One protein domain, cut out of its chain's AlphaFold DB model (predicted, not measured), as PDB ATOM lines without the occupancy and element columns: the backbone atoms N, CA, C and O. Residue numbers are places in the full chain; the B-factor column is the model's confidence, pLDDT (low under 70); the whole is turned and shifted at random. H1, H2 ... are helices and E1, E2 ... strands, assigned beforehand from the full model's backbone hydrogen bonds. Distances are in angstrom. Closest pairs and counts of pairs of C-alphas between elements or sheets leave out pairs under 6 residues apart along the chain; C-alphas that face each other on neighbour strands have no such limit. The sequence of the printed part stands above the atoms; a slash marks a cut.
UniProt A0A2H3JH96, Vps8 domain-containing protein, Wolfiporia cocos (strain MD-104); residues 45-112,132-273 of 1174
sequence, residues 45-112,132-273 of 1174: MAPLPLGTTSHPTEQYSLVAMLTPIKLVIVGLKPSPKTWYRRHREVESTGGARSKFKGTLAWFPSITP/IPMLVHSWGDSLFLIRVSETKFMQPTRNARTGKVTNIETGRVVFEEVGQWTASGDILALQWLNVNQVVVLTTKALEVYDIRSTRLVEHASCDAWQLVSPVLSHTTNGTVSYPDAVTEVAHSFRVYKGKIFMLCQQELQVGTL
ATOM      1  N   MET A  45       6.170  38.069  43.324       91.69
ATOM      2  CA  MET A  45       4.861  37.853  42.718       91.69
ATOM      3  C   MET A  45       4.617  38.915  41.651       91.69
ATOM      4  O   MET A  45       4.757  40.102  41.933       91.69
ATOM      5  N   ALA A  46       4.225  38.506  40.443       92.19
ATOM      6  CA  ALA A  46       3.841  39.446  39.393       92.19
ATOM      7  C   ALA A  46       2.774  38.861  38.450       92.19
ATOM      8  O   ALA A  46       2.865  37.687  38.062       92.19
ATOM      9  N   PRO A  47       1.768  39.666  38.058       93.69
ATOM     10  CA  PRO A  47       0.853  39.324  36.976       93.69
ATOM     11  C   PRO A  47       1.542  39.460  35.613       93.69
ATOM     12  O   PRO A  47       2.435  40.292  35.457       93.69
ATOM     13  N   LEU A  48       1.097  38.683  34.622       91.25
ATOM     14  CA  LEU A  48       1.449  38.902  33.220       91.25
ATOM     15  C   LEU A  48       0.873  40.268  32.783       91.25
ATOM     16  O   LEU A  48      -0.353  40.422  32.794       91.25
ATOM     17  N   PRO A  49       1.710  41.266  32.441       88.94
ATOM     18  CA  PRO A  49       1.233  42.572  32.010       88.94
ATOM     19  C   PRO A  49       0.595  42.494  30.619       88.94
ATOM     20  O   PRO A  49       0.872  41.583  29.840       88.94
ATOM     21  N   LEU A  50      -0.250  43.477  30.304       85.56
ATOM     22  CA  LEU A  50      -0.838  43.618  28.974       85.56
ATOM     23  C   LEU A  50       0.192  44.195  28.003       85.56
ATOM     24  O   LEU A  50       0.912  45.141  28.332       85.56
ATOM     25  N   GLY A  51       0.255  43.599  26.819       83.69
ATOM     26  CA  GLY A  51       1.163  43.999  25.757       83.69
ATOM     27  C   GLY A  51       0.570  45.016  24.790       83.69
ATOM     28  O   GLY A  51      -0.583  45.424  24.913       83.69
ATOM     29  N   THR A  52       1.355  45.420  23.789       83.19
ATOM     30  CA  THR A  52       0.844  46.250  22.681       83.19
ATOM     31  C   THR A  52       0.046  45.426  21.670       83.19
ATOM     32  O   THR A  52      -0.708  45.992  20.882       83.19
ATOM     33  N   THR A  53       0.209  44.101  21.680       83.44
ATOM     34  CA  THR A  53      -0.559  43.153  20.868       83.44
ATOM     35  C   THR A  53      -1.336  42.202  21.745       83.44
ATOM     36  O   THR A  53      -0.774  41.617  22.667       83.44
ATOM     37  N   SER A  54      -2.609  41.990  21.406       80.06
ATOM     38  CA  SER A  54      -3.409  41.002  22.119       80.06
ATOM     39  C   SER A  54      -2.908  39.592  21.821       80.06
ATOM     40  O   SER A  54      -2.806  39.189  20.659       80.06
ATOM     41  N   HIS A  55      -2.621  38.847  22.884       84.50
ATOM     42  CA  HIS A  55      -2.208  37.452  22.824       84.50
ATOM     43  C   HIS A  55      -3.249  36.568  23.528       84.50
ATOM     44  O   HIS A  55      -3.782  36.970  24.564       84.50
ATOM     45  N   PRO A  56      -3.545  35.348  23.038       84.75
ATOM     46  CA  PRO A  56      -4.629  34.538  23.602       84.75
ATOM     47  C   PRO A  56      -4.478  34.212  25.098       84.75
ATOM     48  O   PRO A  56      -5.467  34.059  25.813       84.75
ATOM     49  N   THR A  57      -3.245  34.191  25.613       85.56
ATOM     50  CA  THR A  57      -2.960  33.957  27.041       85.56
ATOM     51  C   THR A  57      -3.491  35.060  27.968       85.56
ATOM     52  O   THR A  57      -3.672  34.813  29.160       85.56
ATOM     53  N   GLU A  58      -3.774  36.263  27.455       84.56
ATOM     54  CA  GLU A  58      -4.330  37.377  28.239       84.56
ATOM     55  C   GLU A  58      -5.710  37.037  28.828       84.56
ATOM     56  O   GLU A  58      -6.053  37.490  29.925       84.56
ATOM     57  N   GLN A  59      -6.473  36.164  28.157       84.44
ATOM     58  CA  GLN A  59      -7.807  35.730  28.589       84.44
ATOM     59  C   GLN A  59      -7.797  35.016  29.950       84.44
ATOM     60  O   GLN A  59      -8.805  35.027  30.658       84.44
ATOM     61  N   TYR A  60      -6.653  34.449  30.348       86.69
ATOM     62  CA  TYR A  60      -6.509  33.658  31.570       86.69
ATOM     63  C   TYR A  60      -6.067  34.480  32.791       86.69
ATOM     64  O   TYR A  60      -6.144  33.980  33.913       86.69
ATOM     65  N   SER A  61      -5.633  35.739  32.606       89.06
ATOM     66  CA  SER A  61      -5.132  36.615  33.686       89.06
ATOM     67  C   SER A  61      -4.104  35.904  34.584       89.06
ATOM     68  O   SER A  61      -4.359  35.647  35.764       89.06
ATOM     69  N   LEU A  62      -2.974  35.511  33.987       90.94
ATOM     70  CA  LEU A  62      -1.928  34.717  34.637       90.94
ATOM     71  C   LEU A  62      -1.136  35.536  35.668       90.94
ATOM     72  O   LEU A  62      -0.758  36.678  35.417       90.94
ATOM     73  N   VAL A  63      -0.837  34.922  36.811       93.00
ATOM     74  CA  VAL A  63      -0.053  35.484  37.915       93.00
ATOM     75  C   VAL A  63       0.989  34.469  38.364       93.00
ATOM     76  O   VAL A  63       0.643  33.351  38.744       93.00
ATOM     77  N   ALA A  64       2.262  34.860  38.331       93.50
ATOM     78  CA  ALA A  64       3.370  34.060  38.838       93.50
ATOM     79  C   ALA A  64       3.636  34.396  40.308       93.50
ATOM     80  O   ALA A  64       3.686  35.566  40.685       93.50
ATOM     81  N   MET A  65       3.831  33.366  41.126       92.50
ATOM     82  CA  MET A  65       4.211  33.455  42.533       92.50
ATOM     83  C   MET A  65       5.411  32.553  42.791       92.50
ATOM     84  O   MET A  65       5.342  31.337  42.605       92.50
ATOM     85  N   LEU A  66       6.503  33.152  43.248       91.25
ATOM     86  CA  LEU A  66       7.754  32.485  43.562       91.25
ATOM     87  C   LEU A  66       7.914  32.364  45.075       91.25
ATOM     88  O   LEU A  66       7.787  33.335  45.819       91.25
ATOM     89  N   THR A  67       8.220  31.157  45.531       89.31
ATOM     90  CA  THR A  67       8.529  30.840  46.929       89.31
ATOM     91  C   THR A  67       9.938  30.243  47.015       89.31
ATOM     92  O   THR A  67      10.488  29.855  45.978       89.31
ATOM     93  N   PRO A  68      10.519  30.083  48.219       84.50
ATOM     94  CA  PRO A  68      11.831  29.445  48.375       84.50
ATOM     95  C   PRO A  68      11.920  28.014  47.820       84.50
ATOM     96  O   PRO A  68      13.014  27.537  47.536       84.50
ATOM     97  N   ILE A  69      10.778  27.330  47.678       81.62
ATOM     98  CA  ILE A  69      10.697  25.905  47.315       81.62
ATOM     99  C   ILE A  69      10.057  25.639  45.947       81.62
ATOM    100  O   ILE A  69      10.249  24.559  45.395       81.62
ATOM    101  N   LYS A  70       9.245  26.560  45.414       88.19
ATOM    102  CA  LYS A  70       8.534  26.370  44.140       88.19
ATOM    103  C   LYS A  70       8.050  27.675  43.511       88.19
ATOM    104  O   LYS A  70       7.725  28.629  44.219       88.19
ATOM    105  N   LEU A  71       7.937  27.669  42.188       90.81
ATOM    106  CA  LEU A  71       7.223  28.638  41.368       90.81
ATOM    107  C   LEU A  71       5.826  28.088  41.059       90.81
ATOM    108  O   LEU A  71       5.669  26.919  40.703       90.81
ATOM    109  N   VAL A  72       4.808  28.935  41.176       91.62
ATOM    110  CA  VAL A  72       3.415  28.607  40.864       91.62
ATOM    111  C   VAL A  72       2.840  29.681  39.947       91.62
ATOM    112  O   VAL A  72       2.924  30.860  40.275       91.62
ATOM    113  N   ILE A  73       2.221  29.287  38.831       92.12
ATOM    114  CA  ILE A  73       1.504  30.210  37.939       92.12
ATOM    115  C   ILE A  73       0.011  29.901  37.995       92.12
ATOM    116  O   ILE A  73      -0.425  28.771  37.752       92.12
ATOM    117  N   VAL A  74      -0.772  30.918  38.336       89.94
ATOM    118  CA  VAL A  74      -2.216  30.846  38.566       89.94
ATOM    119  C   VAL A  74      -2.917  31.719  37.543       89.94
ATOM    120  O   VAL A  74      -2.562  32.875  37.382       89.94
ATOM    121  N   GLY A  75      -3.920  31.186  36.861       88.50
ATOM    122  CA  GLY A  75      -4.803  31.955  35.990       88.50
ATOM    123  C   GLY A  75      -6.062  32.266  36.764       88.50
ATOM    124  O   GLY A  75      -6.624  31.357  37.363       88.50
ATOM    125  N   LEU A  76      -6.468  33.531  36.810       86.19
ATOM    126  CA  LEU A  76      -7.632  33.980  37.578       86.19
ATOM    127  C   LEU A  76      -8.948  33.855  36.800       86.19
ATOM    128  O   LEU A  76     -10.018  33.861  37.408       86.19
ATOM    129  N   LYS A  77      -8.876  33.739  35.470       83.12
ATOM    130  CA  LYS A  77     -10.032  33.635  34.574       83.12
ATOM    131  C   LYS A  77      -9.958  32.361  33.720       83.12
ATOM    132  O   LYS A  77      -8.855  31.926  33.386       83.12
ATOM    133  N   PRO A  78     -11.107  31.764  33.343       72.06
ATOM    134  CA  PRO A  78     -12.479  32.124  33.740       72.06
ATOM    135  C   PRO A  78     -12.813  31.778  35.202       72.06
ATOM    136  O   PRO A  78     -13.688  32.401  35.795       72.06
ATOM    137  N   SER A  79     -12.085  30.841  35.803       78.31
ATOM    138  CA  SER A  79     -12.072  30.578  37.241       78.31
ATOM    139  C   SER A  79     -10.622  30.487  37.712       78.31
ATOM    140  O   SER A  79      -9.762  30.078  36.921       78.31
ATOM    141  N   PRO A  80     -10.313  30.859  38.968       81.00
ATOM    142  CA  PRO A  80      -8.952  30.743  39.449       81.00
ATOM    143  C   PRO A  80      -8.492  29.280  39.360       81.00
ATOM    144  O   PRO A  80      -9.207  28.364  39.752       81.00
ATOM    145  N   LYS A  81      -7.325  29.017  38.780       81.88
ATOM    146  CA  LYS A  81      -6.764  27.665  38.655       81.88
ATOM    147  C   LYS A  81      -5.250  27.755  38.598       81.88
ATOM    148  O   LYS A  81      -4.696  28.658  37.976       81.88
ATOM    149  N   THR A  82      -4.568  26.810  39.240       84.94
ATOM    150  CA  THR A  82      -3.119  26.679  39.056       84.94
ATOM    151  C   THR A  82      -2.842  26.017  37.709       84.94
ATOM    152  O   THR A  82      -3.255  24.878  37.505       84.94
ATOM    153  N   TRP A  83      -2.139  26.710  36.814       85.44
ATOM    154  CA  TRP A  83      -1.794  26.196  35.486       85.44
ATOM    155  C   TRP A  83      -0.398  25.578  35.426       85.44
ATOM    156  O   TRP A  83      -0.192  24.633  34.670       85.44
ATOM    157  N   TYR A  84       0.539  26.067  36.241       89.19
ATOM    158  CA  TYR A  84       1.921  25.587  36.253       89.19
ATOM    159  C   TYR A  84       2.490  25.541  37.674       89.19
ATOM    160  O   TYR A  84       2.187  26.406  38.504       89.19
ATOM    161  N   ARG A  85       3.311  24.525  37.962       88.88
ATOM    162  CA  ARG A  85       4.070  24.375  39.213       88.88
ATOM    163  C   ARG A  85       5.460  23.828  38.885       88.88
ATOM    164  O   ARG A  85       5.550  22.750  38.308       88.88
ATOM    165  N   ARG A  86       6.512  24.521  39.318       87.38
ATOM    166  CA  ARG A  86       7.917  24.089  39.213       87.38
ATOM    167  C   ARG A  86       8.541  24.088  40.601       87.38
ATOM    168  O   ARG A  86       8.481  25.108  41.278       87.38
ATOM    169  N   HIS A  87       9.096  22.964  41.044       86.06
ATOM    170  CA  HIS A  87       9.825  22.901  42.316       86.06
ATOM    171  C   HIS A  87      11.274  23.342  42.107       86.06
ATOM    172  O   HIS A  87      11.823  23.132  41.031       86.06
ATOM    173  N   ARG A  88      11.875  23.962  43.123       83.38
ATOM    174  CA  ARG A  88      13.309  24.253  43.139       83.38
ATOM    175  C   ARG A  88      14.064  22.930  43.295       83.38
ATOM    176  O   ARG A  88      13.803  22.195  44.248       83.38
ATOM    177  N   GLU A  89      14.969  22.634  42.373       74.88
ATOM    178  CA  GLU A  89      15.868  21.480  42.457       74.88
ATOM    179  C   GLU A  89      16.871  21.699  43.606       74.88
ATOM    180  O   GLU A  89      17.308  22.821  43.859       74.88
ATOM    181  N   VAL A  90      17.161  20.655  44.391       58.88
ATOM    182  CA  VAL A  90      17.915  20.776  45.663       58.88
ATOM    183  C   VAL A  90      19.441  20.778  45.445       58.88
ATOM    184  O   VAL A  90      20.202  20.962  46.394       58.88
ATOM    185  N   GLU A  91      19.902  20.663  44.202       49.78
ATOM    186  CA  GLU A  91      21.320  20.688  43.839       49.78
ATOM    187  C   GLU A  91      21.773  22.108  43.483       49.78
ATOM    188  O   GLU A  91      21.782  22.522  42.331       49.78
ATOM    189  N   SER A  92      22.150  22.891  44.492       42.69
ATOM    190  CA  SER A  92      22.968  24.087  44.273       42.69
ATOM    191  C   SER A  92      23.822  24.343  45.508       42.69
ATOM    192  O   SER A  92      23.297  24.543  46.608       42.69
ATOM    193  N   THR A  93      25.131  24.350  45.305       43.56
ATOM    194  CA  THR A  93      26.264  24.589  46.215       43.56
ATOM    195  C   THR A  93      26.297  25.998  46.844       43.56
ATOM    196  O   THR A  93      27.360  26.530  47.148       43.56
ATOM    197  N   GLY A  94      25.140  26.623  47.074       48.56
ATOM    198  CA  GLY A  94      25.009  27.946  47.685       48.56
ATOM    199  C   GLY A  94      24.764  27.872  49.195       48.56
ATOM    200  O   GLY A  94      23.963  27.066  49.678       48.56
ATOM    201  N   GLY A  95      25.430  28.744  49.961       52.34
ATOM    202  CA  GLY A  95      25.265  28.852  51.414       52.34
ATOM    203  C   GLY A  95      23.802  29.048  51.846       52.34
ATOM    204  O   GLY A  95      22.956  29.496  51.074       52.34
ATOM    205  N   ALA A  96      23.489  28.755  53.115       53.19
ATOM    206  CA  ALA A  96      22.122  28.756  53.661       53.19
ATOM    207  C   ALA A  96      21.289  30.036  53.390       53.19
ATOM    208  O   ALA A  96      20.060  29.977  53.448       53.19
ATOM    209  N   ARG A  97      21.931  31.171  53.065       55.75
ATOM    210  CA  ARG A  97      21.287  32.453  52.722       55.75
ATOM    211  C   ARG A  97      20.749  32.533  51.284       55.75
ATOM    212  O   ARG A  97      19.673  33.091  51.093       55.75
ATOM    213  N   SER A  98      21.393  31.889  50.307       58.94
ATOM    214  CA  SER A  98      20.940  31.877  48.897       58.94
ATOM    215  C   SER A  98      19.596  31.132  48.716       58.94
ATOM    216  O   SER A  98      18.840  31.333  47.762       58.94
ATOM    217  N   LYS A  99      19.196  30.316  49.708       63.03
ATOM    218  CA  LYS A  99      17.891  29.630  49.725       63.03
ATOM    219  C   LYS A  99      16.689  30.582  49.816       63.03
ATOM    220  O   LYS A  99      15.592  30.191  49.423       63.03
ATOM    221  N   PHE A 100      16.888  31.816  50.285       72.56
ATOM    222  CA  PHE A 100      15.821  32.801  50.499       72.56
ATOM    223  C   PHE A 100      15.862  33.996  49.536       72.56
ATOM    224  O   PHE A 100      15.099  34.937  49.730       72.56
ATOM    225  N   LYS A 101      16.696  33.963  48.489       82.38
ATOM    226  CA  LYS A 101      16.725  34.991  47.437       82.38
ATOM    227  C   LYS A 101      16.104  34.462  46.145       82.38
ATOM    228  O   LYS A 101      16.348  33.320  45.747       82.38
ATOM    229  N   GLY A 102      15.266  35.277  45.510       87.75
ATOM    230  CA  GLY A 102      14.629  34.936  44.243       87.75
ATOM    231  C   GLY A 102      13.739  36.058  43.725       87.75
ATOM    232  O   GLY A 102      13.026  36.702  44.492       87.75
ATOM    233  N   THR A 103      13.773  36.279  42.416       92.69
ATOM    234  CA  THR A 103      13.040  37.357  41.738       92.69
ATOM    235  C   THR A 103      12.346  36.822  40.487       92.69
ATOM    236  O   THR A 103      12.627  35.710  40.046       92.69
ATOM    237  N   LEU A 104      11.397  37.570  39.920       94.62
ATOM    238  CA  LEU A 104      10.745  37.195  38.664       94.62
ATOM    239  C   LEU A 104      10.308  38.429  37.874       94.62
ATOM    240  O   LEU A 104       9.981  39.456  38.468       94.62
ATOM    241  N   ALA A 105      10.257  38.310  36.547       95.00
ATOM    242  CA  ALA A 105       9.803  39.366  35.652       95.00
ATOM    243  C   ALA A 105       9.119  38.795  34.399       95.00
ATOM    244  O   ALA A 105       9.663  37.929  33.712       95.00
ATOM    245  N   TRP A 106       7.936  39.321  34.077       94.25
ATOM    246  CA  TRP A 106       7.205  39.001  32.850       94.25
ATOM    247  C   TRP A 106       7.555  39.966  31.712       94.25
ATOM    248  O   TRP A 106       7.656  41.171  31.934       94.25
ATOM    249  N   PHE A 107       7.619  39.442  30.490       92.25
ATOM    250  CA  PHE A 107       7.611  40.203  29.247       92.25
ATOM    251  C   PHE A 107       6.319  39.922  28.467       92.25
ATOM    252  O   PHE A 107       6.006  38.752  28.213       92.25
ATOM    253  N   PRO A 108       5.540  40.956  28.108       91.00
ATOM    254  CA  PRO A 108       4.278  40.779  27.402       91.00
ATOM    255  C   PRO A 108       4.475  40.532  25.899       91.00
ATOM    256  O   PRO A 108       5.571  40.666  25.356       91.00
ATOM    257  N   SER A 109       3.381  40.211  25.208       87.31
ATOM    258  CA  SER A 109       3.367  40.142  23.744       87.31
ATOM    259  C   SER A 109       3.425  41.545  23.129       87.31
ATOM    260  O   SER A 109       2.630  42.418  23.473       87.31
ATOM    261  N   ILE A 110       4.357  41.779  22.210       86.81
ATOM    262  CA  ILE A 110       4.505  43.045  21.489       86.81
ATOM    263  C   ILE A 110       4.700  42.803  19.989       86.81
ATOM    264  O   ILE A 110       5.089  41.716  19.560       86.81
ATOM    265  N   THR A 111       4.479  43.843  19.186       79.88
ATOM    266  CA  THR A 111       4.923  43.885  17.785       79.88
ATOM    267  C   THR A 111       6.343  44.457  17.749       79.88
ATOM    268  O   THR A 111       6.523  45.600  18.177       79.88
ATOM    269  N   PRO A 112       7.360  43.722  17.260       66.25
ATOM    270  CA  PRO A 112       8.709  44.266  17.108       66.25
ATOM    271  C   PRO A 112       8.704  45.472  16.158       66.25
ATOM    272  O   PRO A 112       8.082  45.415  15.095       66.25
ATOM    273  N   ILE A 132       5.851  36.039  21.656       86.44
ATOM    274  CA  ILE A 132       5.255  35.144  22.656       86.44
ATOM    275  C   ILE A 132       5.567  35.706  24.054       86.44
ATOM    276  O   ILE A 132       6.721  36.062  24.302       86.44
ATOM    277  N   PRO A 133       4.591  35.787  24.978       91.56
ATOM    278  CA  PRO A 133       4.845  36.172  26.363       91.56
ATOM    279  C   PRO A 133       5.883  35.278  27.052       91.56
ATOM    280  O   PRO A 133       5.850  34.051  26.924       91.56
ATOM    281  N   MET A 134       6.778  35.893  27.824       93.31
ATOM    282  CA  MET A 134       7.883  35.207  28.501       93.31
ATOM    283  C   MET A 134       7.939  35.562  29.985       93.31
ATOM    284  O   MET A 134       7.643  36.685  30.380       93.31
ATOM    285  N   LEU A 135       8.346  34.608  30.812       94.94
ATOM    286  CA  LEU A 135       8.639  34.786  32.227       94.94
ATOM    287  C   LEU A 135      10.089  34.389  32.467       94.94
ATOM    288  O   LEU A 135      10.470  33.272  32.133       94.94
ATOM    289  N   VAL A 136      10.866  35.266  33.094       95.12
ATOM    290  CA  VAL A 136      12.152  34.881  33.685       95.12
ATOM    291  C   VAL A 136      12.005  34.905  35.194       95.12
ATOM    292  O   VAL A 136      11.404  35.826  35.750       95.12
ATOM    293  N   HIS A 137      12.525  33.882  35.863       94.31
ATOM    294  CA  HIS A 137      12.585  33.832  37.317       94.31
ATOM    295  C   HIS A 137      13.953  33.360  37.795       94.31
ATOM    296  O   HIS A 137      14.670  32.687  37.059       94.31
ATOM    297  N   SER A 138      14.297  33.698  39.038       93.25
ATOM    298  CA  SER A 138      15.558  33.309  39.657       93.25
ATOM    299  C   SER A 138      15.402  32.672  41.033       93.25
ATOM    300  O   SER A 138      14.496  33.009  41.797       93.25
ATOM    301  N   TRP A 139      16.327  31.773  41.361       91.12
ATOM    302  CA  TRP A 139      16.581  31.291  42.718       91.12
ATOM    303  C   TRP A 139      18.078  31.400  42.995       91.12
ATOM    304  O   TRP A 139      18.859  30.709  42.351       91.12
ATOM    305  N   GLY A 140      18.474  32.240  43.955       87.81
ATOM    306  CA  GLY A 140      19.890  32.552  44.162       87.81
ATOM    307  C   GLY A 140      20.510  33.191  42.916       87.81
ATOM    308  O   GLY A 140      20.028  34.222  42.448       87.81
ATOM    309  N   ASP A 141      21.544  32.555  42.378       89.50
ATOM    310  CA  ASP A 141      22.280  32.924  41.162       89.50
ATOM    311  C   ASP A 141      21.697  32.325  39.866       89.50
ATOM    312  O   ASP A 141      22.114  32.685  38.769       89.50
ATOM    313  N   SER A 142      20.732  31.411  39.966       90.50
ATOM    314  CA  SER A 142      20.233  30.636  38.827       90.50
ATOM    315  C   SER A 142      19.005  31.292  38.192       90.50
ATOM    316  O   SER A 142      18.048  31.621  38.897       90.50
ATOM    317  N   LEU A 143      19.010  31.442  36.865       92.31
ATOM    318  CA  LEU A 143      17.957  32.028  36.029       92.31
ATOM    319  C   LEU A 143      17.269  30.963  35.180       92.31
ATOM    320  O   LEU A 143      17.918  30.070  34.644       92.31
ATOM    321  N   PHE A 144      15.956  31.104  35.018       93.19
ATOM    322  CA  PHE A 144      15.112  30.190  34.255       93.19
ATOM    323  C   PHE A 144      14.156  30.982  33.367       93.19
ATOM    324  O   PHE A 144      13.475  31.893  33.846       93.19
ATOM    325  N   LEU A 145      14.078  30.612  32.090       94.56
ATOM    326  CA  LEU A 145      13.208  31.231  31.092       94.56
ATOM    327  C   LEU A 145      12.045  30.310  30.722       94.56
ATOM    328  O   LEU A 145      12.249  29.177  30.289       94.56
ATOM    329  N   ILE A 146      10.824  30.839  30.799       93.81
ATOM    330  CA  ILE A 146       9.588  30.145  30.439       93.81
ATOM    331  C   ILE A 146       8.842  30.942  29.363       93.81
ATOM    332  O   ILE A 146       8.517  32.112  29.566       93.81
ATOM    333  N   ARG A 147       8.512  30.307  28.235       92.81
ATOM    334  CA  ARG A 147       7.579  30.828  27.223       92.81
ATOM    335  C   ARG A 147       6.163  30.360  27.512       92.81
ATOM    336  O   ARG A 147       5.950  29.225  27.938       92.81
ATOM    337  N   VAL A 148       5.191  31.235  27.262       91.44
ATOM    338  CA  VAL A 148       3.777  30.962  27.539       91.44
ATOM    339  C   VAL A 148       2.943  31.139  26.279       91.44
ATOM    340  O   VAL A 148       2.805  32.243  25.759       91.44
ATOM    341  N   SER A 149       2.345  30.047  25.813       89.69
ATOM    342  CA  SER A 149       1.508  30.010  24.612       89.69
ATOM    343  C   SER A 149       0.138  29.396  24.901       89.69
ATOM    344  O   SER A 149      -0.085  28.799  25.953       89.69
ATOM    345  N   GLU A 150      -0.818  29.571  23.990       88.06
ATOM    346  CA  GLU A 150      -2.087  28.842  24.021       88.06
ATOM    347  C   GLU A 150      -2.098  27.805  22.898       88.06
ATOM    348  O   GLU A 150      -1.861  28.130  21.737       88.06
ATOM    349  N   THR A 151      -2.426  26.561  23.239       84.12
ATOM    350  CA  THR A 151      -2.755  25.517  22.265       84.12
ATOM    351  C   THR A 151      -4.250  25.249  22.320       84.12
ATOM    352  O   THR A 151      -4.822  25.099  23.400       84.12
ATOM    353  N   LYS A 152      -4.910  25.210  21.165       82.69
ATOM    354  CA  LYS A 152      -6.341  24.903  21.079       82.69
ATOM    355  C   LYS A 152      -6.525  23.428  20.778       82.69
ATOM    356  O   LYS A 152      -5.862  22.891  19.895       82.69
ATOM    357  N   PHE A 153      -7.431  22.779  21.496       77.06
ATOM    358  CA  PHE A 153      -7.808  21.397  21.231       77.06
ATOM    359  C   PHE A 153      -9.330  21.249  21.244       77.06
ATOM    360  O   PHE A 153     -10.049  21.981  21.925       77.06
ATOM    361  N   MET A 154      -9.828  20.296  20.460       74.75
ATOM    362  CA  MET A 154     -11.256  20.017  20.345       74.75
ATOM    363  C   MET A 154     -11.699  19.132  21.506       74.75
ATOM    364  O   MET A 154     -11.307  17.968  21.585       74.75
ATOM    365  N   GLN A 155     -12.525  19.670  22.402       70.19
ATOM    366  CA  GLN A 155     -13.062  18.924  23.532       70.19
ATOM    367  C   GLN A 155     -14.536  18.559  23.279       70.19
ATOM    368  O   GLN A 155     -15.386  19.453  23.198       70.19
ATOM    369  N   PRO A 156     -14.885  17.262  23.176       65.31
ATOM    370  CA  PRO A 156     -16.276  16.834  23.063       65.31
ATOM    371  C   PRO A 156     -17.015  17.156  24.364       65.31
ATOM    372  O   PRO A 156     -16.805  16.522  25.397       65.31
ATOM    373  N   THR A 157     -17.890  18.157  24.328       62.19
ATOM    374  CA  THR A 157     -18.712  18.565  25.469       62.19
ATOM    375  C   THR A 157     -20.134  18.064  25.257       62.19
ATOM    376  O   THR A 157     -20.781  18.355  24.249       62.19
ATOM    377  N   ARG A 158     -20.632  17.255  26.197       65.62
ATOM    378  CA  ARG A 158     -21.985  16.692  26.134       65.62
ATOM    379  C   ARG A 158     -22.967  17.653  26.789       65.62
ATOM    380  O   ARG A 158     -22.857  17.941  27.978       65.62
ATOM    381  N   ASN A 159     -23.938  18.139  26.022       63.38
ATOM    382  CA  ASN A 159     -24.949  19.053  26.539       63.38
ATOM    383  C   ASN A 159     -25.884  18.302  27.506       63.38
ATOM    384  O   ASN A 159     -26.589  17.373  27.104       63.38
ATOM    385  N   ALA A 160     -25.879  18.695  28.783       57.78
ATOM    386  CA  ALA A 160     -26.517  17.957  29.875       57.78
ATOM    387  C   ALA A 160     -28.045  17.798  29.734       57.78
ATOM    388  O   ALA A 160     -28.610  16.887  30.330       57.78
ATOM    389  N   ARG A 161     -28.721  18.639  28.931       59.78
ATOM    390  CA  ARG A 161     -30.175  18.520  28.687       59.78
ATOM    391  C   ARG A 161     -30.554  17.671  27.479       59.78
ATOM    392  O   ARG A 161     -31.617  17.067  27.489       59.78
ATOM    393  N   THR A 162     -29.740  17.659  26.427       64.88
ATOM    394  CA  THR A 162     -30.111  17.046  25.135       64.88
ATOM    395  C   THR A 162     -29.273  15.822  24.793       64.88
ATOM    396  O   THR A 162     -29.537  15.154  23.798       64.88
ATOM    397  N   GLY A 163     -28.237  15.523  25.582       62.97
ATOM    398  CA  GLY A 163     -27.353  14.377  25.385       62.97
ATOM    399  C   GLY A 163     -26.450  14.467  24.150       62.97
ATOM    400  O   GLY A 163     -25.588  13.599  24.000       62.97
ATOM    401  N   LYS A 164     -26.607  15.500  23.308       63.59
ATOM    402  CA  LYS A 164     -25.832  15.735  22.084       63.59
ATOM    403  C   LYS A 164     -24.408  16.164  22.446       63.59
ATOM    404  O   LYS A 164     -24.217  17.089  23.237       63.59
ATOM    405  N   VAL A 165     -23.423  15.467  21.887       70.56
ATOM    406  CA  VAL A 165     -22.000  15.788  22.039       70.56
ATOM    407  C   VAL A 165     -21.627  16.787  20.951       70.56
ATOM    408  O   VAL A 165     -21.769  16.495  19.766       70.56
ATOM    409  N   THR A 166     -21.196  17.977  21.354       69.00
ATOM    410  CA  THR A 166     -20.665  19.013  20.461       69.00
ATOM    411  C   THR A 166     -19.198  19.225  20.790       69.00
ATOM    412  O   THR A 166     -18.855  19.389  21.957       69.00
ATOM    413  N   ASN A 167     -18.330  19.219  19.782       71.31
ATOM    414  CA  ASN A 167     -16.913  19.502  19.984       71.31
ATOM    415  C   ASN A 167     -16.732  21.019  20.093       71.31
ATOM    416  O   ASN A 167     -17.009  21.732  19.131       71.31
ATOM    417  N   ILE A 168     -16.325  21.496  21.268       72.88
ATOM    418  CA  ILE A 168     -16.012  22.905  21.521       72.88
ATOM    419  C   ILE A 168     -14.488  23.047  21.488       72.88
ATOM    420  O   ILE A 168     -13.778  22.228  22.071       72.88
ATOM    421  N   GLU A 169     -13.984  24.062  20.786       72.25
ATOM    422  CA  GLU A 169     -12.569  24.433  20.859       72.25
ATOM    423  C   GLU A 169     -12.270  25.012  22.244       72.25
ATOM    424  O   GLU A 169     -12.748  26.095  22.588       72.25
ATOM    425  N   THR A 170     -11.470  24.298  23.035       72.75
ATOM    426  CA  THR A 170     -11.005  24.752  24.349       72.75
ATOM    427  C   THR A 170      -9.520  25.101  24.257       72.75
ATOM    428  O   THR A 170      -8.710  24.311  23.766       72.75
ATOM    429  N   GLY A 171      -9.144  26.291  24.724       76.94
ATOM    430  CA  GLY A 171      -7.747  26.700  24.835       76.94
ATOM    431  C   GLY A 171      -7.066  26.106  26.073       76.94
ATOM    432  O   GLY A 171      -7.659  26.008  27.151       76.94
ATOM    433  N   ARG A 172      -5.807  25.690  25.927       81.94
ATOM    434  CA  ARG A 172      -4.924  25.259  27.015       81.94
ATOM    435  C   ARG A 172      -3.651  26.083  26.986       81.94
ATOM    436  O   ARG A 172      -2.912  26.048  26.004       81.94
ATOM    437  N   VAL A 173      -3.367  26.761  28.094       86.81
ATOM    438  CA  VAL A 173      -2.088  27.449  28.283       86.81
ATOM    439  C   VAL A 173      -0.970  26.416  28.430       86.81
ATOM    440  O   VAL A 173      -1.067  25.497  29.249       86.81
ATOM    441  N   VAL A 174       0.077  26.568  27.627       87.88
ATOM    442  CA  VAL A 174       1.286  25.745  27.613       87.88
ATOM    443  C   VAL A 174       2.449  26.587  28.120       87.88
ATOM    444  O   VAL A 174       2.586  27.754  27.757       87.88
ATOM    445  N   PHE A 175       3.263  25.981  28.979       90.88
ATOM    446  CA  PHE A 175       4.477  26.569  29.531       90.88
ATOM    447  C   PHE A 175       5.649  25.738  29.034       90.88
ATOM    448  O   PHE A 175       5.716  24.542  29.321       90.88
ATOM    449  N   GLU A 176       6.535  26.369  28.281       91.38
ATOM    450  CA  GLU A 176       7.740  25.755  27.738       91.38
ATOM    451  C   GLU A 176       8.943  26.369  28.443       91.38
ATOM    452  O   GLU A 176       9.110  27.587  28.434       91.38
ATOM    453  N   GLU A 177       9.761  25.547  29.089       87.69
ATOM    454  CA  GLU A 177      11.024  25.997  29.663       87.69
ATOM    455  C   GLU A 177      12.097  25.969  28.576       87.69
ATOM    456  O   GLU A 177      12.358  24.926  27.985       87.69
ATOM    457  N   VAL A 178      12.668  27.134  28.282       85.00
ATOM    458  CA  VAL A 178      13.492  27.349  27.083       85.00
ATOM    459  C   VAL A 178      14.980  27.404  27.411       85.00
ATOM    460  O   VAL A 178      15.803  27.091  26.558       85.00
ATOM    461  N   GLY A 179      15.348  27.792  28.633       84.44
ATOM    462  CA  GLY A 179      16.751  27.877  29.021       84.44
ATOM    463  C   GLY A 179      16.957  28.116  30.509       84.44
ATOM    464  O   GLY A 179      16.099  28.694  31.183       84.44
ATOM    465  N   GLN A 180      18.124  27.684  30.982       89.75
ATOM    466  CA  GLN A 180      18.626  27.881  32.336       89.75
ATOM    467  C   GLN A 180      20.093  28.313  32.267       89.75
ATOM    468  O   GLN A 180      20.871  27.728  31.516       89.75
ATOM    469  N   TRP A 181      20.468  29.327  33.043       92.44
ATOM    470  CA  TRP A 181      21.851  29.808  33.140       92.44
ATOM    471  C   TRP A 181      22.116  30.432  34.512       92.44
ATOM    472  O   TRP A 181      21.187  30.665  35.284       92.44
ATOM    473  N   THR A 182      23.383  30.686  34.834       91.12
ATOM    474  CA  THR A 182      23.806  31.238  36.128       91.12
ATOM    475  C   THR A 182      24.398  32.640  35.980       91.12
ATOM    476  O   THR A 182      25.066  32.954  34.992       91.12
ATOM    477  N   ALA A 183      24.113  33.494  36.963       89.56
ATOM    478  CA  ALA A 183      24.714  34.813  37.130       89.56
ATOM    479  C   ALA A 183      26.025  34.738  37.927       89.56
ATOM    480  O   ALA A 183      26.335  33.703  38.520       89.56
ATOM    481  N   SER A 184      26.797  35.831  37.985       88.50
ATOM    482  CA  SER A 184      28.049  35.852  38.770       88.50
ATOM    483  C   SER A 184      27.844  35.767  40.291       88.50
ATOM    484  O   SER A 184      28.793  35.511  41.035       88.50
ATOM    485  N   GLY A 185      26.615  35.982  40.770       87.88
ATOM    486  CA  GLY A 185      26.251  35.883  42.181       87.88
ATOM    487  C   GLY A 185      24.741  35.954  42.417       87.88
ATOM    488  O   GLY A 185      23.952  35.998  41.474       87.88
ATOM    489  N   ASP A 186      24.343  35.984  43.695       89.00
ATOM    490  CA  ASP A 186      22.931  36.025  44.096       89.00
ATOM    491  C   ASP A 186      22.197  37.221  43.462       89.00
ATOM    492  O   ASP A 186      22.603  38.382  43.596       89.00
ATOM    493  N   ILE A 187      21.077  36.923  42.804       92.06
ATOM    494  CA  ILE A 187      20.289  37.887  42.040       92.06
ATOM    495  C   ILE A 187      19.348  38.642  42.975       92.06
ATOM    496  O   ILE A 187      18.443  38.062  43.581       92.06
ATOM    497  N   LEU A 188      19.545  39.957  43.055       91.44
ATOM    498  CA  LEU A 188      18.777  40.862  43.910       91.44
ATOM    499  C   LEU A 188      17.610  41.522  43.168       91.44
ATOM    500  O   LEU A 188      16.571  41.791  43.768       91.44
ATOM    501  N   ALA A 189      17.770  41.789  41.871       92.56
ATOM    502  CA  ALA A 189      16.719  42.332  41.017       92.56
ATOM    503  C   ALA A 189      16.842  41.806  39.581       92.56
ATOM    504  O   ALA A 189      17.936  41.516  39.104       92.56
ATOM    505  N   LEU A 190      15.704  41.720  38.894       94.50
ATOM    506  CA  LEU A 190      15.582  41.178  37.544       94.50
ATOM    507  C   LEU A 190      14.559  41.998  36.753       94.50
ATOM    508  O   LEU A 190      13.435  42.183  37.223       94.50
ATOM    509  N   GLN A 191      14.931  42.491  35.570       94.56
ATOM    510  CA  GLN A 191      14.041  43.238  34.669       94.56
ATOM    511  C   GLN A 191      14.362  42.950  33.197       94.56
ATOM    512  O   GLN A 191      15.481  42.589  32.851       94.56
ATOM    513  N   TRP A 192      13.389  43.152  32.311       92.94
ATOM    514  CA  TRP A 192      13.585  43.041  30.863       92.94
ATOM    515  C   TRP A 192      14.022  44.382  30.264       92.94
ATOM    516  O   TRP A 192      13.352  45.388  30.497       92.94
ATOM    517  N   LEU A 193      15.100  44.400  29.469       89.88
ATOM    518  CA  LEU A 193      15.533  45.579  28.699       89.88
ATOM    519  C   LEU A 193      14.762  45.712  27.388       89.88
ATOM    520  O   LEU A 193      14.262  46.786  27.050       89.88
ATOM    521  N   ASN A 194      14.662  44.602  26.665       86.00
ATOM    522  CA  ASN A 194      13.916  44.445  25.423       86.00
ATOM    523  C   ASN A 194      13.509  42.967  25.277       86.00
ATOM    524  O   ASN A 194      13.717  42.177  26.193       86.00
ATOM    525  N   VAL A 195      12.926  42.581  24.140       84.88
ATOM    526  CA  VAL A 195      12.465  41.198  23.911       84.88
ATOM    527  C   VAL A 195      13.593  40.156  23.953       84.88
ATOM    528  O   VAL A 195      13.337  38.998  24.273       84.88
ATOM    529  N   ASN A 196      14.831  40.558  23.661       85.25
ATOM    530  CA  ASN A 196      15.977  39.659  23.544       85.25
ATOM    531  C   ASN A 196      16.921  39.722  24.753       85.25
ATOM    532  O   ASN A 196      17.789  38.865  24.869       85.25
ATOM    533  N   GLN A 197      16.787  40.718  25.634       89.62
ATOM    534  CA  GLN A 197      17.764  40.995  26.686       89.62
ATOM    535  C   GLN A 197      17.115  41.230  28.047       89.62
ATOM    536  O   GLN A 197      16.160  42.001  28.194       89.62
ATOM    537  N   VAL A 198      17.707  40.613  29.064       92.88
ATOM    538  CA  VAL A 198      17.334  40.752  30.473       92.88
ATOM    539  C   VAL A 198      18.504  41.345  31.237       92.88
ATOM    540  O   VAL A 198      19.655  41.010  30.976       92.88
ATOM    541  N   VAL A 199      18.198  42.225  32.183       94.19
ATOM    542  CA  VAL A 199      19.172  42.811  33.095       94.19
ATOM    543  C   VAL A 199      18.982  42.265  34.505       94.19
ATOM    544  O   VAL A 199      17.865  42.163  35.023       94.19
ATOM    545  N   VAL A 200      20.108  41.912  35.105       94.50
ATOM    546  CA  VAL A 200      20.251  41.259  36.398       94.50
ATOM    547  C   VAL A 200      21.106  42.158  37.281       94.50
ATOM    548  O   VAL A 200      22.160  42.629  36.863       94.50
ATOM    549  N   LEU A 201      20.652  42.400  38.506       93.62
ATOM    550  CA  LEU A 201      21.425  43.105  39.521       93.62
ATOM    551  C   LEU A 201      21.930  42.100  40.555       93.62
ATOM    552  O   LEU A 201      21.124  41.474  41.252       93.62
ATOM    553  N   THR A 202      23.248  41.980  40.675       92.12
ATOM    554  CA  THR A 202      23.915  41.244  41.754       92.12
ATOM    555  C   THR A 202      24.382  42.219  42.838       92.12
ATOM    556  O   THR A 202      24.109  43.416  42.788       92.12
ATOM    557  N   THR A 203      25.090  41.727  43.857       88.12
ATOM    558  CA  THR A 203      25.640  42.598  44.912       88.12
ATOM    559  C   THR A 203      26.691  43.594  44.409       88.12
ATOM    560  O   THR A 203      26.843  44.643  45.030       88.12
ATOM    561  N   LYS A 204      27.418  43.268  43.329       89.69
ATOM    562  CA  LYS A 204      28.583  44.034  42.844       89.69
ATOM    563  C   LYS A 204      28.513  44.444  41.370       89.69
ATOM    564  O   LYS A 204      29.367  45.212  40.919       89.69
ATOM    565  N   ALA A 205      27.553  43.920  40.613       92.25
ATOM    566  CA  ALA A 205      27.480  44.147  39.181       92.25
ATOM    567  C   ALA A 205      26.042  44.245  38.670       92.25
ATOM    568  O   ALA A 205      25.108  43.640  39.200       92.25
ATOM    569  N   LEU A 206      25.910  45.001  37.590       92.31
ATOM    570  CA  LEU A 206      24.764  45.022  36.705       92.31
ATOM    571  C   LEU A 206      25.122  44.207  35.463       92.31
ATOM    572  O   LEU A 206      26.070  44.553  34.764       92.31
ATOM    573  N   GLU A 207      24.379  43.145  35.187       93.31
ATOM    574  CA  GLU A 207      24.687  42.171  34.138       93.31
ATOM    575  C   GLU A 207      23.549  42.093  33.126       93.31
ATOM    576  O   GLU A 207      22.380  41.986  33.498       93.31
ATOM    577  N   VAL A 208      23.876  42.138  31.836       91.75
ATOM    578  CA  VAL A 208      22.910  42.027  30.739       91.75
ATOM    579  C   VAL A 208      23.104  40.695  30.039       91.75
ATOM    580  O   VAL A 208      24.181  40.420  29.523       91.75
ATOM    581  N   TYR A 209      22.052  39.890  29.969       90.44
ATOM    582  CA  TYR A 209      22.050  38.584  29.314       90.44
ATOM    583  C   TYR A 209      21.224  38.618  28.031       90.44
ATOM    584  O   TYR A 209      20.110  39.147  28.028       90.44
ATOM    585  N   ASP A 210      21.744  38.014  26.960       87.69
ATOM    586  CA  ASP A 210      20.973  37.708  25.754       87.69
ATOM    587  C   ASP A 210      20.290  36.361  25.938       87.69
ATOM    588  O   ASP A 210      20.898  35.349  26.275       87.69
ATOM    589  N   ILE A 211      18.991  36.364  25.709       86.31
ATOM    590  CA  ILE A 211      18.087  35.275  26.052       86.31
ATOM    591  C   ILE A 211      18.116  34.189  24.979       86.31
ATOM    592  O   ILE A 211      17.788  33.039  25.251       86.31
ATOM    593  N   ARG A 212      18.534  34.535  23.754       79.75
ATOM    594  CA  ARG A 212      18.697  33.565  22.662       79.75
ATOM    595  C   ARG A 212      19.947  32.717  22.850       79.75
ATOM    596  O   ARG A 212      19.904  31.515  22.624       79.75
ATOM    597  N   SER A 213      21.046  33.350  23.256       78.88
ATOM    598  CA  SER A 213      22.334  32.686  23.478       78.88
ATOM    599  C   SER A 213      22.555  32.244  24.927       78.88
ATOM    600  O   SER A 213      23.496  31.499  25.193       78.88
ATOM    601  N   THR A 214      21.721  32.703  25.866       85.50
ATOM    602  CA  THR A 214      21.876  32.529  27.325       85.50
ATOM    603  C   THR A 214      23.251  32.968  27.844       85.50
ATOM    604  O   THR A 214      23.758  32.436  28.829       85.50
ATOM    605  N   ARG A 215      23.887  33.929  27.163       86.00
ATOM    606  CA  ARG A 215      25.234  34.424  27.477       86.00
ATOM    607  C   ARG A 215      25.187  35.844  28.016       86.00
ATOM    608  O   ARG A 215      24.307  36.630  27.661       86.00
ATOM    609  N   LEU A 216      26.164  36.159  28.863       87.88
ATOM    610  CA  LEU A 216      26.429  37.520  29.309       87.88
ATOM    611  C   LEU A 216      26.873  38.359  28.103       87.88
ATOM    612  O   LEU A 216      27.784  37.980  27.369       87.88
ATOM    613  N   VAL A 217      26.190  39.476  27.900       85.69
ATOM    614  CA  VAL A 217      26.373  40.406  26.783       85.69
ATOM    615  C   VAL A 217      27.205  41.602  27.213       85.69
ATOM    616  O   VAL A 217      28.094  42.008  26.477       85.69
ATOM    617  N   GLU A 218      26.888  42.162  28.380       86.75
ATOM    618  CA  GLU A 218      27.490  43.383  28.911       86.75
ATOM    619  C   GLU A 218      27.436  43.348  30.443       86.75
ATOM    620  O   GLU A 218      26.501  42.778  31.016       86.75
ATOM    621  N   HIS A 219      28.391  43.993  31.113       90.00
ATOM    622  CA  HIS A 219      28.326  44.206  32.553       90.00
ATOM    623  C   HIS A 219      28.875  45.579  32.955       90.00
ATOM    624  O   HIS A 219      29.774  46.119  32.318       90.00
ATOM    625  N   ALA A 220      28.368  46.122  34.058       89.19
ATOM    626  CA  ALA A 220      28.876  47.336  34.686       89.19
ATOM    627  C   ALA A 220      29.037  47.113  36.192       89.19
ATOM    628  O   ALA A 220      28.226  46.419  36.810       89.19
ATOM    629  N   SER A 221      30.074  47.690  36.801       89.25
ATOM    630  CA  SER A 221      30.218  47.664  38.257       89.25
ATOM    631  C   SER A 221      29.084  48.467  38.897       89.25
ATOM    632  O   SER A 221      28.809  49.604  38.521       89.25
ATOM    633  N   CYS A 222      28.388  47.857  39.851       86.19
ATOM    634  CA  CYS A 222      27.267  48.484  40.537       86.19
ATOM    635  C   CYS A 222      27.191  47.947  41.961       86.19
ATOM    636  O   CYS A 222      27.066  46.742  42.167       86.19
ATOM    637  N   ASP A 223      27.272  48.833  42.949       87.00
ATOM    638  CA  ASP A 223      27.160  48.441  44.347       87.00
ATOM    639  C   ASP A 223      25.695  48.498  44.796       87.00
ATOM    640  O   ASP A 223      25.126  49.575  44.991       87.00
ATOM    641  N   ALA A 224      25.081  47.328  44.989       85.25
ATOM    642  CA  ALA A 224      23.675  47.227  45.376       85.25
ATOM    643  C   ALA A 224      23.368  47.894  46.730       85.25
ATOM    644  O   ALA A 224      22.218  48.246  46.991       85.25
ATOM    645  N   TRP A 225      24.379  48.109  47.579       85.50
ATOM    646  CA  TRP A 225      24.233  48.782  48.873       85.50
ATOM    647  C   TRP A 225      23.876  50.261  48.737       85.50
ATOM    648  O   TRP A 225      23.308  50.844  49.662       85.50
ATOM    649  N   GLN A 226      24.170  50.868  47.586       87.50
ATOM    650  CA  GLN A 226      23.799  52.249  47.299       87.50
ATOM    651  C   GLN A 226      22.295  52.404  47.056       87.50
ATOM    652  O   GLN A 226      21.793  53.524  47.122       87.50
ATOM    653  N   LEU A 227      21.564  51.313  46.802       90.00
ATOM    654  CA  LEU A 227      20.133  51.344  46.514       90.00
ATOM    655  C   LEU A 227      19.284  51.455  47.782       90.00
ATOM    656  O   LEU A 227      19.650  51.005  48.869       90.00
ATOM    657  N   VAL A 228      18.103  52.051  47.632       89.88
ATOM    658  CA  VAL A 228      17.123  52.140  48.719       89.88
ATOM    659  C   VAL A 228      16.491  50.766  48.957       89.88
ATOM    660  O   VAL A 228      16.014  50.131  48.018       89.88
ATOM    661  N   SER A 229      16.415  50.318  50.213       87.62
ATOM    662  CA  SER A 229      15.612  49.147  50.591       87.62
ATOM    663  C   SER A 229      14.369  49.573  51.387       87.62
ATOM    664  O   SER A 229      14.492  50.292  52.385       87.62
ATOM    665  N   PRO A 230      13.158  49.122  50.999       82.50
ATOM    666  CA  PRO A 230      11.911  49.513  51.650       82.50
ATOM    667  C   PRO A 230      11.711  48.849  53.019       82.50
ATOM    668  O   PRO A 230      10.845  49.274  53.779       82.50
ATOM    669  N   VAL A 231      12.492  47.812  53.346       81.31
ATOM    670  CA  VAL A 231      12.333  47.013  54.572       81.31
ATOM    671  C   VAL A 231      13.393  47.302  55.638       81.31
ATOM    672  O   VAL A 231      13.402  46.659  56.687       81.31
ATOM    673  N   LEU A 232      14.254  48.305  55.430       80.56
ATOM    674  CA  LEU A 232      15.278  48.712  56.405       80.56
ATOM    675  C   LEU A 232      14.692  49.071  57.777       80.56
ATOM    676  O   LEU A 232      15.273  48.721  58.803       80.56
ATOM    677  N   SER A 233      13.514  49.695  57.817       77.69
ATOM    678  CA  SER A 233      12.818  50.045  59.063       77.69
ATOM    679  C   SER A 233      12.384  48.826  59.888       77.69
ATOM    680  O   SER A 233      12.169  48.940  61.088       77.69
ATOM    681  N   HIS A 234      12.301  47.633  59.293       75.62
ATOM    682  CA  HIS A 234      11.951  46.397  60.002       75.62
ATOM    683  C   HIS A 234      13.132  45.776  60.769       75.62
ATOM    684  O   HIS A 234      12.940  44.833  61.548       75.62
ATOM    685  N   THR A 235      14.342  46.320  60.604       76.38
ATOM    686  CA  THR A 235      15.538  45.898  61.351       76.38
ATOM    687  C   THR A 235      15.525  46.401  62.794       76.38
ATOM    688  O   THR A 235      15.939  45.677  63.697       76.38
ATOM    689  N   THR A 236      14.957  47.587  63.049       71.94
ATOM    690  CA  THR A 236      14.885  48.186  64.395       71.94
ATOM    691  C   THR A 236      14.014  47.375  65.350       71.94
ATOM    692  O   THR A 236      14.243  47.376  66.556       71.94
ATOM    693  N   ASN A 237      13.036  46.644  64.808       72.06
ATOM    694  CA  ASN A 237      12.095  45.831  65.577       72.06
ATOM    695  C   ASN A 237      12.541  44.358  65.676       72.06
ATOM    696  O   ASN A 237      11.791  43.526  66.184       72.06
ATOM    697  N   GLY A 238      13.727  44.016  65.150       66.69
ATOM    698  CA  GLY A 238      14.280  42.656  65.153       66.69
ATOM    699  C   GLY A 238      13.539  41.655  64.259       66.69
ATOM    700  O   GLY A 238      13.789  40.456  64.349       66.69
ATOM    701  N   THR A 239      12.615  42.121  63.409       70.12
ATOM    702  CA  THR A 239      11.802  41.249  62.542       70.12
ATOM    703  C   THR A 239      12.560  40.725  61.325       70.12
ATOM    704  O   THR A 239      12.262  39.631  60.852       70.12
ATOM    705  N   VAL A 240      13.549  41.483  60.841       74.06
ATOM    706  CA  VAL A 240      14.434  41.115  59.728       74.06
ATOM    707  C   VAL A 240      15.863  41.498  60.111       74.06
ATOM    708  O   VAL A 240      16.082  42.545  60.720       74.06
ATOM    709  N   SER A 241      16.837  40.651  59.784       78.88
ATOM    710  CA  SER A 241      18.251  40.945  60.028       78.88
ATOM    711  C   SER A 241      18.727  42.108  59.152       78.88
ATOM    712  O   SER A 241      18.287  42.242  58.011       78.88
ATOM    713  N   TYR A 242      19.655  42.929  59.649       79.31
ATOM    714  CA  TYR A 242      20.174  44.079  58.898       79.31
ATOM    715  C   TYR A 242      20.743  43.707  57.510       79.31
ATOM    716  O   TYR A 242      20.317  44.313  56.529       79.31
ATOM    717  N   PRO A 243      21.597  42.671  57.361       76.25
ATOM    718  CA  PRO A 243      22.101  42.253  56.048       76.25
ATOM    719  C   PRO A 243      21.009  41.765  55.084       76.25
ATOM    720  O   PRO A 243      21.122  41.952  53.872       76.25
ATOM    721  N   ASP A 244      19.941  41.156  55.606       76.38
ATOM    722  CA  ASP A 244      18.835  40.672  54.775       76.38
ATOM    723  C   ASP A 244      17.985  41.847  54.290       76.38
ATOM    724  O   ASP A 244      17.649  41.910  53.114       76.38
ATOM    725  N   ALA A 245      17.717  42.826  55.159       80.00
ATOM    726  CA  ALA A 245      16.961  44.017  54.796       80.00
ATOM    727  C   ALA A 245      17.702  44.887  53.770       80.00
ATOM    728  O   ALA A 245      17.087  45.322  52.803       80.00
ATOM    729  N   VAL A 246      19.011  45.116  53.927       82.00
ATOM    730  CA  VAL A 246      19.801  45.958  53.002       82.00
ATOM    731  C   VAL A 246      19.854  45.369  51.587       82.00
ATOM    732  O   VAL A 246      19.931  46.113  50.619       82.00
ATOM    733  N   THR A 247      19.753  44.047  51.448       80.62
ATOM    734  CA  THR A 247      19.805  43.359  50.147       80.62
ATOM    735  C   THR A 247      18.433  43.191  49.476       80.62
ATOM    736  O   THR A 247      18.353  42.630  48.386       80.62
ATOM    737  N   GLU A 248      17.339  43.666  50.084       85.69
ATOM    738  CA  GLU A 248      15.998  43.706  49.473       85.69
ATOM    739  C   GLU A 248      15.808  44.977  48.630       85.69
ATOM    740  O   GLU A 248      15.081  45.900  48.988       85.69
ATOM    741  N   VAL A 249      16.490  45.034  47.485       89.31
ATOM    742  CA  VAL A 249      16.564  46.239  46.630       89.31
ATOM    743  C   VAL A 249      15.754  46.130  45.338       89.31
ATOM    744  O   VAL A 249      15.728  47.065  44.539       89.31
ATOM    745  N   ALA A 250      15.027  45.025  45.137       87.50
ATOM    746  CA  ALA A 250      14.275  44.757  43.912       87.50
ATOM    747  C   ALA A 250      13.294  45.876  43.527       87.50
ATOM    748  O   ALA A 250      13.006  46.055  42.348       87.50
ATOM    749  N   HIS A 251      12.764  46.639  44.489       86.88
ATOM    750  CA  HIS A 251      11.848  47.759  44.235       86.88
ATOM    751  C   HIS A 251      12.532  49.036  43.733       86.88
ATOM    752  O   HIS A 251      11.871  49.846  43.084       86.88
ATOM    753  N   SER A 252      13.833  49.180  43.973       91.88
ATOM    754  CA  SER A 252      14.635  50.352  43.601       91.88
ATOM    755  C   SER A 252      15.283  50.227  42.225       91.88
ATOM    756  O   SER A 252      15.988  51.130  41.792       91.88
ATOM    757  N   PHE A 253      15.019  49.125  41.523       93.00
ATOM    758  CA  PHE A 253      15.553  48.827  40.202       93.00
ATOM    759  C   PHE A 253      14.409  48.612  39.202       93.00
ATOM    760  O   PHE A 253      13.632  47.656  39.322       93.00
ATOM    761  N   ARG A 254      14.248  49.505  38.220       92.44
ATOM    762  CA  ARG A 254      13.177  49.426  37.209       92.44
ATOM    763  C   ARG A 254      13.708  49.718  35.818       92.44
ATOM    764  O   ARG A 254      14.587  50.549  35.644       92.44
ATOM    765  N   VAL A 255      13.117  49.073  34.820       92.56
ATOM    766  CA  VAL A 255      13.396  49.363  33.414       92.56
ATOM    767  C   VAL A 255      12.163  49.966  32.765       92.56
ATOM    768  O   VAL A 255      11.049  49.477  32.949       92.56
ATOM    769  N   TYR A 256      12.360  51.025  31.986       88.94
ATOM    770  CA  TYR A 256      11.305  51.631  31.187       88.94
ATOM    771  C   TYR A 256      11.851  52.082  29.832       88.94
ATOM    772  O   TYR A 256      12.812  52.846  29.763       88.94
ATOM    773  N   LYS A 257      11.229  51.605  28.744       84.62
ATOM    774  CA  LYS A 257      11.626  51.889  27.348       84.62
ATOM    775  C   LYS A 257      13.128  51.673  27.083       84.62
ATOM    776  O   LYS A 257      13.780  52.526  26.491       84.62
ATOM    777  N   GLY A 258      13.682  50.559  27.567       82.75
ATOM    778  CA  GLY A 258      15.101  50.216  27.399       82.75
ATOM    779  C   GLY A 258      16.079  51.030  28.255       82.75
ATOM    780  O   GLY A 258      17.281  50.801  28.169       82.75
ATOM    781  N   LYS A 259      15.591  51.956  29.095       90.00
ATOM    782  CA  LYS A 259      16.405  52.684  30.075       90.00
ATOM    783  C   LYS A 259      16.296  52.039  31.449       90.00
ATOM    784  O   LYS A 259      15.202  51.666  31.875       90.00
ATOM    785  N   ILE A 260      17.422  51.949  32.136       93.31
ATOM    786  CA  ILE A 260      17.562  51.383  33.474       93.31
ATOM    787  C   ILE A 260      17.501  52.530  34.474       93.31
ATOM    788  O   ILE A 260      18.262  53.482  34.351       93.31
ATOM    789  N   PHE A 261      16.605  52.441  35.451       94.31
ATOM    790  CA  PHE A 261      16.432  53.414  36.524       94.31
ATOM    791  C   PHE A 261      16.786  52.760  37.857       94.31
ATOM    792  O   PHE A 261      16.205  51.732  38.223       94.31
ATOM    793  N   MET A 262      17.717  53.378  38.578       93.25
ATOM    794  CA  MET A 262      18.201  52.911  39.872       93.25
ATOM    795  C   MET A 262      18.013  54.006  40.917       93.25
ATOM    796  O   MET A 262      18.585  55.090  40.803       93.25
ATOM    797  N   LEU A 263      17.172  53.732  41.915       93.44
ATOM    798  CA  LEU A 263      16.943  54.633  43.038       93.44
ATOM    799  C   LEU A 263      18.007  54.384  44.111       93.44
ATOM    800  O   LEU A 263      17.871  53.481  44.945       93.44
ATOM    801  N   CYS A 264      19.056  55.199  44.075       90.88
ATOM    802  CA  CYS A 264      20.096  55.214  45.089       90.88
ATOM    803  C   CYS A 264      19.645  56.036  46.308       90.88
ATOM    804  O   CYS A 264      18.689  56.809  46.252       90.88
ATOM    805  N   GLN A 265      20.338  55.882  47.434       87.00
ATOM    806  CA  GLN A 265      20.018  56.586  48.680       87.00
ATOM    807  C   GLN A 265      20.104  58.117  48.550       87.00
ATOM    808  O   GLN A 265      19.415  58.825  49.282       87.00
ATOM    809  N   GLN A 266      20.939  58.624  47.636       89.31
ATOM    810  CA  GLN A 266      21.190  60.061  47.451       89.31
ATOM    811  C   GLN A 266      20.755  60.598  46.079       89.31
ATOM    812  O   GLN A 266      20.530  61.798  45.945       89.31
ATOM    813  N   GLU A 267      20.624  59.740  45.067       92.38
ATOM    814  CA  GLU A 267      20.397  60.154  43.682       92.38
ATOM    815  C   GLU A 267      19.584  59.126  42.883       92.38
ATOM    816  O   GLU A 267      19.404  57.981  43.297       92.38
ATOM    817  N   LEU A 268      19.092  59.544  41.716       92.94
ATOM    818  CA  LEU A 268      18.464  58.670  40.731       92.94
ATOM    819  C   LEU A 268      19.427  58.490  39.553       92.94
ATOM    820  O   LEU A 268      19.641  59.434  38.792       92.94
ATOM    821  N   GLN A 269      19.968  57.285  39.381       92.94
ATOM    822  CA  GLN A 269      20.839  56.961  38.251       92.94
ATOM    823  C   GLN A 269      20.023  56.409  37.077       92.94
ATOM    824  O   GLN A 269      19.099  55.608  37.260       92.94
ATOM    825  N   VAL A 270      20.375  56.838  35.859       92.12
ATOM    826  CA  VAL A 270      19.748  56.386  34.611       92.12
ATOM    827  C   VAL A 270      20.817  55.855  33.664       92.12
ATOM    828  O   VAL A 270      21.733  56.586  33.302       92.12
ATOM    829  N   GLY A 271      20.680  54.598  33.242       88.38
ATOM    830  CA  GLY A 271      21.595  53.933  32.311       88.38
ATOM    831  C   GLY A 271      20.902  53.471  31.030       88.38
ATOM    832  O   GLY A 271      19.703  53.181  31.022       88.38
ATOM    833  N   THR A 272      21.661  53.376  29.941       87.12
ATOM    834  CA  THR A 272      21.214  52.807  28.660       87.12
ATOM    835  C   THR A 272      22.279  51.890  28.093       87.12
ATOM    836  O   THR A 272      23.465  52.190  28.188       87.12
ATOM    837  N   LEU A 273      21.851  50.799  27.465       85.50
ATOM    838  CA  LEU A 273      22.749  49.918  26.732       85.50
ATOM    839  C   LEU A 273      23.119  50.574  25.389       85.50
ATOM    840  O   LEU A 273      22.217  50.908  24.618       85.50
TER     841      LEU A 273
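AT A GLANCE: This is residues 45 to 112 and 132 to 273 of the 1174 residues of the protein "Vps8 domain-containing protein" of Wolfiporia cocos (strain MD-104) (UniProt A0A2H3JH96). Four small antiparallel sheets stand face to face in turn like blades of an open, partial propeller, their first strands E1, E5, E9 and E13 side by side in a curved row, and the long hairpin of E7 and E8 reaches out as an arm far beyond its blade. H1 packs on this hairpin, while H2 lies off the sheets after a long link. The printed part has 210 residues with two named helices and fifteen named strands, in the order E1 H1 E2 to E12 H2 E13 E14 E15, and its class is mostly strand. The sheets run E1 E2 E3 E4, E5 E6 E7 E8, E9 E10 E11 E12 and E13 E14 E15. The whole is only just compact, close to loose, with a radius of gyration of the C-alphas of 19.9 A, and it is elongated, spanning 69 by 41 by 31 A.

IN THESE COORDINATES: Find C-alpha 45 at (4.861, 37.853, 42.718), where E1, residues 45 to 47, begins. H1 takes residues 56 to 60, and E2, E3 and E4 take 62 to 66, 70 to 75 and 81 to 87. Next come E5, residues 104 to 107, and, beyond the cut, E6, residues 134 to 139. E7, residues 142 to 158, is 46.2 A long and bends by 55 degrees at residue 154; E8, residues 165 to 182, begins at (-22.000, 15.788, 22.039) and is 50.4 A long. E9, E10, E11 and E12 are residues 189 to 194, 197 to 201, 205 to 210 and 215 to 221. After H2, residues 242 to 246, come E13, E14 and E15, residues 253 to 256, 259 to 263 and 268 to 272, the last ending at C-alpha 272, (21.214, 52.807, 28.660).

HOW THE PARTS SIT: Start at the first sheet, where N 46 and O 64, 3.0 A, N 63 and O 74, 2.7 A, and N 71 and O 86, 2.8 A, are within hydrogen-bond range. The second sheet, strongly twisted, has N 105 and O 136, 2.8 A, N 135 and O 146, 2.8 A, and N 151 and O 172, 2.9 A. In the third, also strongly twisted, look at N 191 and O 199, 3.0 A, N 200 and O 207, 2.8 A, and N 206 and O 220, 2.8 A; in the fourth, at N 254 and O 261, 3.0 A, and N 260 and O 271, 2.8 A. E2 E3 E4, E6 E7 E8, E9 E10 E11 E12 and E13 E14 E15 are meanders, each strand the antiparallel neighbour of the one before. The four form a stack of sheets, face to face in turn: the facing parts of the first and second are 9.5 A centre to centre, of the second and third 9.6 A, and of the third and fourth 9.4 A. The closest C-alphas of E1 and E5 are those of Ala 46 and Ala 105, 7.0 A; of E5 and E9, those of Ala 105 and Gln 191, 5.8 A; of E9 and E13, those of Gln 191 and Val 255, 6.3 A. H1 is on the second sheet, over E7, at a height over the sheet of 8.5 A, with C-alphas 57 and 150 closest at 6.0 A; it only grazes the first sheet with residues 57 to 60. H2 is not on any of the four sheets. In H2 every O i to N i+4 pair is within hydrogen-bond range; in H1 0 of 1 is, but 2 of 2 O i to N i+3 pairs are.

THE WHOLE: The C-alphas farthest apart, those of Thr 162 and Gln 266, are 70.6 A apart. Residues 113 to 131 are not printed, and C-alphas 112 and 132 stand 11.2 A apart across this cut, which falls in the link E5 to E6. The long links are E4 to E5, residues 88 to 103, and E12 to H2, residues 222 to 241. The mean pLDDT of the printed part is 83.9; look for values under 70 at residues 90 to 99, 112, 156 to 164, 166 and 238.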